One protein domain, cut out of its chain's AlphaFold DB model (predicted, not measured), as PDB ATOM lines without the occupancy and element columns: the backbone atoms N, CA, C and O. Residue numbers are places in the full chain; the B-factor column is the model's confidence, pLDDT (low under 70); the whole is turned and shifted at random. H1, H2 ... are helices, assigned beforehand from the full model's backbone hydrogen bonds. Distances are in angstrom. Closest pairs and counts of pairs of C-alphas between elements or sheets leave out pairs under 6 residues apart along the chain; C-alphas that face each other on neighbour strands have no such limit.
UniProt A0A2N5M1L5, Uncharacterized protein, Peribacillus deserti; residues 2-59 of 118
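What this domain is: This is residues 2 to 59 of the 118 residues of an uncharacterized protein of Peribacillus deserti (UniProt A0A2N5M1L5). Two helices make a wide, open V: long H1 and shorter H2 are its arms, the link between them is its corner, and residues 2 to 9 stick out as a tail to the side of H1 near its first residue, Ser 12. The printed part has 58 residues, with two named helices in the order H1, H2 and no named strand; its class is all helix. It is extended, with a radius of gyration of the C-alphas of 18.7 A, and flat, spanning 45 by 37 by 20 A.

Where its parts are: H1, residues 12 to 36, begins at C-alpha 12 (167.882, 108.995, 124.849) and is 36.1 A long from first to last C-alpha. H2, residues 44 to 57, is 19.9 A long and ends at C-alpha 57 (132.841, 131.301, 132.338).

How they stand to each other: H1 and H2 are apart, with no C-alpha of the one within 8 A of the other. In both, every O i to N i+4 pair is within hydrogen-bond range.

The domain as a whole: The C-alphas of Gly 5 and Ser 45, the two farthest apart, are 46.4 A from each other. The printed part has no cut, and the seven-residue link from H1 to H2 is short. The pLDDT is under 70 at residues 2 to 9 and 14.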
ATOM      1  N   LYS A   2     157.314 119.876 108.894       50.28
ATOM      2  CA  LYS A   2     158.538 119.124 108.568       50.28
ATOM      3  C   LYS A   2     159.473 119.244 109.767       50.28
ATOM      4  O   LYS A   2     159.994 120.323 110.011       50.28
ATOM      5  N   ILE A   3     159.601 118.165 110.530       56.78
ATOM      6  CA  ILE A   3     160.604 118.062 111.590       56.78
ATOM      7  C   ILE A   3     161.938 117.773 110.902       56.78
ATOM      8  O   ILE A   3     162.029 116.859 110.067       56.78
ATOM      9  N   ASP A   4     162.934 118.594 111.215       62.88
ATOM     10  CA  ASP A   4     164.271 118.505 110.646       62.88
ATOM     11  C   ASP A   4     164.889 117.108 110.867       62.88
ATOM     12  O   ASP A   4     164.575 116.404 111.830       62.88
ATOM     13  N   GLY A   5     165.688 116.642 109.905       62.72
ATOM     14  CA  GLY A   5     166.230 115.280 109.871       62.72
ATOM     15  C   GLY A   5     167.171 114.968 111.035       62.72
ATOM     16  O   GLY A   5     167.254 113.813 111.451       62.72
ATOM     17  N   GLU A   6     167.823 115.992 111.580       64.12
ATOM     18  CA  GLU A   6     168.738 115.884 112.720       64.12
ATOM     19  C   GLU A   6     167.987 115.681 114.040       64.12
ATOM     20  O   GLU A   6     168.350 114.817 114.834       64.12
ATOM     21  N   VAL A   7     166.840 116.347 114.209       61.75
ATOM     22  CA  VAL A   7     165.967 116.205 115.390       61.75
ATOM     23  C   VAL A   7     165.379 114.788 115.498       61.75
ATOM     24  O   VAL A   7     165.029 114.326 116.579       61.75
ATOM     25  N   ARG A   8     165.309 114.050 114.380       61.16
ATOM     26  CA  ARG A   8     164.866 112.645 114.353       61.16
ATOM     27  C   ARG A   8     165.920 111.639 114.825       61.16
ATOM     28  O   ARG A   8     165.562 110.482 115.029       61.16
ATOM     29  N   LYS A   9     167.188 112.037 114.965       67.31
ATOM     30  CA  LYS A   9     168.300 111.149 115.350       67.31
ATOM     31  C   LYS A   9     168.733 111.287 116.812       67.31
ATOM     32  O   LYS A   9     169.690 110.625 117.200       67.31
ATOM     33  N   ILE A  10     168.039 112.101 117.606       71.94
ATOM     34  CA  ILE A  10     168.391 112.344 119.008       71.94
ATOM     35  C   ILE A  10     168.242 111.040 119.810       71.94
ATOM     36  O   ILE A  10     167.170 110.432 119.858       71.94
ATOM     37  N   SER A  11     169.332 110.601 120.431       72.81
ATOM     38  CA  SER A  11     169.385 109.452 121.333       72.81
ATOM     39  C   SER A  11     168.824 109.791 122.720       72.81
ATOM     40  O   SER A  11     168.723 110.954 123.108       72.81
ATOM     41  N   SER A  12     168.474 108.775 123.518       71.00
ATOM     42  CA  SER A  12     167.882 108.995 124.849       71.00
ATOM     43  C   SER A  12     168.767 109.826 125.790       71.00
ATOM     44  O   SER A  12     168.239 110.567 126.611       71.00
ATOM     45  N   ASN A  13     170.093 109.723 125.670       71.69
ATOM     46  CA  ASN A  13     171.027 110.499 126.490       71.69
ATOM     47  C   ASN A  13     171.069 111.966 126.054       71.69
ATOM     48  O   ASN A  13     171.133 112.855 126.896       71.69
ATOM     49  N   GLU A  14     170.981 112.225 124.750       69.25
ATOM     50  CA  GLU A  14     170.905 113.584 124.216       69.25
ATOM     51  C   GLU A  14     169.581 114.251 124.602       69.25
ATOM     52  O   GLU A  14     169.592 115.421 124.956       69.25
ATOM     53  N   LEU A  15     168.458 113.520 124.641       72.56
ATOM     54  CA  LEU A  15     167.184 114.052 125.151       72.56
ATOM     55  C   LEU A  15     167.279 114.511 126.611       72.56
ATOM     56  O   LEU A  15     166.739 115.559 126.948       72.56
ATOM     57  N   VAL A  16     167.972 113.751 127.465       70.44
ATOM     58  CA  VAL A  16     168.187 114.125 128.874       70.44
ATOM     59  C   VAL A  16     169.071 115.368 128.977       70.44
ATOM     60  O   VAL A  16     168.767 116.263 129.758       70.44
ATOM     61  N   ILE A  17     170.129 115.458 128.165       71.25
ATOM     62  CA  ILE A  17     170.987 116.650 128.100       71.25
ATOM     63  C   ILE A  17     170.168 117.867 127.655       71.25
ATOM     64  O   ILE A  17     170.216 118.895 128.320       71.25
ATOM     65  N   TYR A  18     169.351 117.739 126.604       74.25
ATOM     66  CA  TYR A  18     168.474 118.817 126.146       74.25
ATOM     67  C   TYR A  18     167.477 119.262 127.215       74.25
ATOM     68  O   TYR A  18     167.237 120.457 127.342       74.25
ATOM     69  N   ASP A  19     166.897 118.337 127.978       80.75
ATOM     70  CA  ASP A  19     165.937 118.671 129.033       80.75
ATOM     71  C   ASP A  19     166.605 119.441 130.185       80.75
ATOM     72  O   ASP A  19     166.080 120.456 130.648       80.75
ATOM     73  N   ILE A  20     167.812 119.025 130.584       81.75
ATOM     74  CA  ILE A  20     168.617 119.719 131.599       81.75
ATOM     75  C   ILE A  20     169.042 121.101 131.090       81.75
ATOM     76  O   ILE A  20     168.787 122.105 131.753       81.75
ATOM     77  N   GLU A  21     169.630 121.184 129.895       86.75
ATOM     78  CA  GLU A  21     170.095 122.445 129.307       86.75
ATOM     79  C   GLU A  21     168.948 123.430 129.071       86.75
ATOM     80  O   GLU A  21     169.096 124.634 129.310       86.75
ATOM     81  N   LEU A  22     167.789 122.935 128.628       87.69
ATOM     82  CA  LEU A  22     166.587 123.738 128.448       87.69
ATOM     83  C   LEU A  22     166.059 124.237 129.792       87.69
ATOM     84  O   LEU A  22     165.735 125.419 129.902       87.69
ATOM     85  N   THR A  23     166.003 123.372 130.806       90.19
ATOM     86  CA  THR A  23     165.573 123.744 132.159       90.19
ATOM     87  C   THR A  23     166.485 124.825 132.729       90.19
ATOM     88  O   THR A  23     166.004 125.897 133.096       90.19
ATOM     89  N   GLU A  24     167.803 124.627 132.687       92.31
ATOM     90  CA  GLU A  24     168.774 125.631 133.124       92.31
ATOM     91  C   GLU A  24     168.655 126.938 132.331       92.31
ATOM     92  O   GLU A  24     168.763 128.035 132.883       92.31
ATOM     93  N   TYR A  25     168.443 126.855 131.016       93.25
ATOM     94  CA  TYR A  25     168.260 128.035 130.178       93.25
ATOM     95  C   TYR A  25     166.994 128.810 130.558       93.25
ATOM     96  O   TYR A  25     167.044 130.040 130.674       93.25
ATOM     97  N   ILE A  26     165.880 128.112 130.789       92.75
ATOM     98  CA  ILE A  26     164.620 128.700 131.255       92.75
ATOM     99  C   ILE A  26     164.834 129.364 132.616       92.75
ATOM    100  O   ILE A  26     164.476 130.530 132.781       92.75
ATOM    101  N   GLU A  27     165.469 128.682 133.564       93.31
ATOM    102  CA  GLU A  27     165.750 129.221 134.896       93.31
ATOM    103  C   GLU A  27     166.631 130.472 134.837       93.31
ATOM    104  O   GLU A  27     166.299 131.488 135.456       93.31
ATOM    105  N   ARG A  28     167.693 130.463 134.019       92.81
ATOM    106  CA  ARG A  28     168.532 131.648 133.772       92.81
ATOM    107  C   ARG A  28     167.719 132.802 133.194       92.81
ATOM    108  O   ARG A  28     167.869 133.940 133.639       92.81
ATOM    109  N   LYS A  29     166.837 132.540 132.223       92.00
ATOM    110  CA  LYS A  29     165.963 133.573 131.643       92.00
ATOM    111  C   LYS A  29     164.976 134.125 132.661       92.00
ATOM    112  O   LYS A  29     164.803 135.339 132.719       92.00
ATOM    113  N   ILE A  30     164.384 133.271 133.492       87.56
ATOM    114  CA  ILE A  30     163.499 133.687 134.583       87.56
ATOM    115  C   ILE A  30     164.262 134.559 135.586       87.56
ATOM    116  O   ILE A  30     163.747 135.600 135.986       87.56
ATOM    117  N   ALA A  31     165.482 134.182 135.973       87.62
ATOM    118  CA  ALA A  31     166.303 134.960 136.897       87.62
ATOM    119  C   ALA A  31     166.635 136.352 136.333       87.62
ATOM    120  O   ALA A  31     166.467 137.349 137.032       87.62
ATOM    121  N   VAL A  32     167.021 136.440 135.055       89.69
ATOM    122  CA  VAL A  32     167.259 137.726 134.377       89.69
ATOM    123  C   VAL A  32     165.988 138.573 134.332       89.69
ATOM    124  O   VAL A  32     166.041 139.753 134.670       89.69
ATOM    125  N   LEU A  33     164.843 137.985 133.973       84.69
ATOM    126  CA  LEU A  33     163.565 138.699 133.951       84.69
ATOM    127  C   LEU A  33     163.206 139.233 135.343       84.69
ATOM    128  O   LEU A  33     162.914 140.415 135.471       84.69
ATOM    129  N   LYS A  34     163.338 138.415 136.393       82.25
ATOM    130  CA  LYS A  34     163.112 138.825 137.790       82.25
ATOM    131  C   LYS A  34     164.050 139.946 138.258       82.25
ATOM    132  O   LYS A  34     163.666 140.727 139.118       82.25
ATOM    133  N   LEU A  35     165.268 140.034 137.719       83.25
ATOM    134  CA  LEU A  35     166.195 141.136 138.011       83.25
ATOM    135  C   LEU A  35     165.821 142.426 137.265       83.25
ATOM    136  O   LEU A  35     166.022 143.520 137.788       83.25
ATOM    137  N   GLN A  36     165.299 142.307 136.042       83.81
ATOM    138  CA  GLN A  36     164.917 143.444 135.201       83.81
ATOM    139  C   GLN A  36     163.561 144.042 135.598       83.81
ATOM    140  O   GLN A  36     163.392 145.261 135.558       83.81
ATOM    141  N   THR A  37     162.604 143.209 136.011       75.56
ATOM    142  CA  THR A  37     161.286 143.630 136.499       75.56
ATOM    143  C   THR A  37     161.216 143.455 138.012       75.56
ATOM    144  O   THR A  37     161.170 142.328 138.497       75.56
ATOM    145  N   ARG A  38     161.191 144.569 138.760       71.50
ATOM    146  CA  ARG A  38     161.110 144.570 140.238       71.50
ATOM    147  C   ARG A  38     159.852 143.884 140.774       71.50
ATOM    148  O   ARG A  38     159.880 143.357 141.880       71.50
ATOM    149  N   GLU A  39     158.780 143.887 139.987       71.31
ATOM    150  CA  GLU A  39     157.509 143.246 140.305       71.31
ATOM    151  C   GLU A  39     157.007 142.447 139.093       71.31
ATOM    152  O   GLU A  39     157.338 142.791 137.951       71.31
ATOM    153  N   PRO A  40     156.231 141.370 139.312       77.69
ATOM    154  CA  PRO A  40     155.576 140.641 138.235       77.69
ATOM    155  C   PRO A  40     154.705 141.570 137.383       77.69
ATOM    156  O   PRO A  40     154.024 142.444 137.909       77.69
ATOM    157  N   ILE A  41     154.674 141.335 136.068       82.00
ATOM    158  CA  ILE A  41     153.827 142.094 135.127       82.00
ATOM    159  C   ILE A  41     152.341 141.986 135.504       82.00
ATOM    160  O   ILE A  41     151.583 142.921 135.278       82.00
ATOM    161  N   ILE A  42     151.946 140.845 136.077       86.81
ATOM    162  CA  ILE A  42     150.592 140.560 136.544       86.81
ATOM    163  C   ILE A  42     150.659 140.396 138.059       86.81
ATOM    164  O   ILE A  42     151.293 139.461 138.555       86.81
ATOM    165  N   GLY A  43     150.011 141.301 138.788       88.88
ATOM    166  CA  GLY A  43     149.921 141.223 140.246       88.88
ATOM    167  C   GLY A  43     149.044 140.057 140.712       88.88
ATOM    168  O   GLY A  43     148.227 139.531 139.958       88.88
ATOM    169  N   GLU A  44     149.157 139.663 141.982       88.38
ATOM    170  CA  GLU A  44     148.357 138.553 142.532       88.38
ATOM    171  C   GLU A  44     146.844 138.800 142.440       88.38
ATOM    172  O   GLU A  44     146.071 137.882 142.156       88.38
ATOM    173  N   SER A  45     146.409 140.047 142.632       89.50
ATOM    174  CA  SER A  45     145.002 140.439 142.512       89.50
ATOM    175  C   SER A  45     144.483 140.296 141.080       89.50
ATOM    176  O   SER A  45     143.367 139.818 140.869       89.50
ATOM    177  N   GLU A  46     145.299 140.663 140.093       92.88
ATOM    178  CA  GLU A  46     144.975 140.531 138.674       92.88
ATOM    179  C   GLU A  46     144.962 139.059 138.251       92.88
ATOM    180  O   GLU A  46     144.016 138.613 137.602       92.88
ATOM    181  N   LEU A  47     145.939 138.272 138.712       94.56
ATOM    182  CA  LEU A  47     145.988 136.825 138.508       94.56
ATOM    183  C   LEU A  47     144.716 136.145 139.036       94.56
ATOM    184  O   LEU A  47     144.101 135.333 138.340       94.56
ATOM    185  N   LEU A  48     144.293 136.505 140.251       96.19
ATOM    186  CA  LEU A  48     143.070 135.991 140.860       96.19
ATOM    187  C   LEU A  48     141.820 136.443 140.092       96.19
ATOM    188  O   LEU A  48     140.888 135.657 139.910       96.19
ATOM    189  N   GLY A  49     141.806 137.684 139.605       96.31
ATOM    190  CA  GLY A  49     140.747 138.212 138.747       96.31
ATOM    191  C   GLY A  49     140.597 137.408 137.456       96.31
ATOM    192  O   GLY A  49     139.499 136.937 137.148       96.31
ATOM    193  N   ILE A  50     141.703 137.172 136.749       96.19
ATOM    194  CA  ILE A  50     141.749 136.362 135.524       96.19
ATOM    195  C   ILE A  50     141.266 134.939 135.814       96.19
ATOM    196  O   ILE A  50     140.399 134.418 135.107       96.19
ATOM    197  N   TYR A  51     141.779 134.320 136.879       96.62
ATOM    198  CA  TYR A  51     141.372 132.977 137.283       96.62
ATOM    199  C   TYR A  51     139.863 132.895 137.531       96.62
ATOM    200  O   TYR A  51     139.194 132.010 136.996       96.62
ATOM    201  N   ASN A  52     139.307 133.829 138.305       96.81
ATOM    202  CA  ASN A  52     137.884 133.842 138.630       96.81
ATOM    203  C   ASN A  52     137.011 134.098 137.399       96.81
ATOM    204  O   ASN A  52     135.967 133.461 137.266       96.81
ATOM    205  N   ALA A  53     137.445 134.963 136.480       97.00
ATOM    206  CA  ALA A  53     136.739 135.212 135.227       97.00
ATOM    207  C   ALA A  53     136.663 133.943 134.365       97.00
ATOM    208  O   ALA A  53     135.578 133.539 133.941       97.00
ATOM    209  N   ILE A  54     137.797 133.260 134.169       96.06
ATOM    210  CA  ILE A  54     137.853 132.003 133.412       96.06
ATOM    211  C   ILE A  54     137.024 130.924 134.112       96.06
ATOM    212  O   ILE A  54     136.244 130.220 133.474       96.06
ATOM    213  N   ARG A  55     137.157 130.804 135.436       94.75
ATOM    214  CA  ARG A  55     136.424 129.818 136.233       94.75
ATOM    215  C   ARG A  55     134.916 130.044 136.181       94.75
ATOM    216  O   ARG A  55     134.183 129.068 136.064       94.75
ATOM    217  N   GLY A  56     134.460 131.292 136.254       92.75
ATOM    218  CA  GLY A  56     133.044 131.652 136.159       92.75
ATOM    219  C   GLY A  56     132.456 131.393 134.772       92.75
ATOM    220  O   GLY A  56     131.316 130.952 134.665       92.75
ATOM    221  N   ALA A  57     133.243 131.600 133.712       91.56
ATOM    222  CA  ALA A  57     132.841 131.301 132.338       91.56
ATOM    223  C   ALA A  57     132.926 129.804 131.978       91.56
ATOM    224  O   ALA A  57     132.364 129.368 130.972       91.56
ATOM    225  N   ASN A  58     133.638 129.000 132.773       91.88
ATOM    226  CA  ASN A  58     133.861 127.593 132.480       91.88
ATOM    227  C   ASN A  58     132.575 126.764 132.638       91.88
ATOM    228  O   ASN A  58     132.007 126.644 133.723       91.88
ATOM    229  N   ILE A  59     132.162 126.098 131.559       90.31
ATOM    230  CA  ILE A  59     131.003 125.203 131.558       90.31
ATOM    231  C   ILE A  59     131.383 123.883 132.248       90.31
ATOM    232  O   ILE A  59     131.973 122.980 131.648       90.31
TER     233      ILE A  59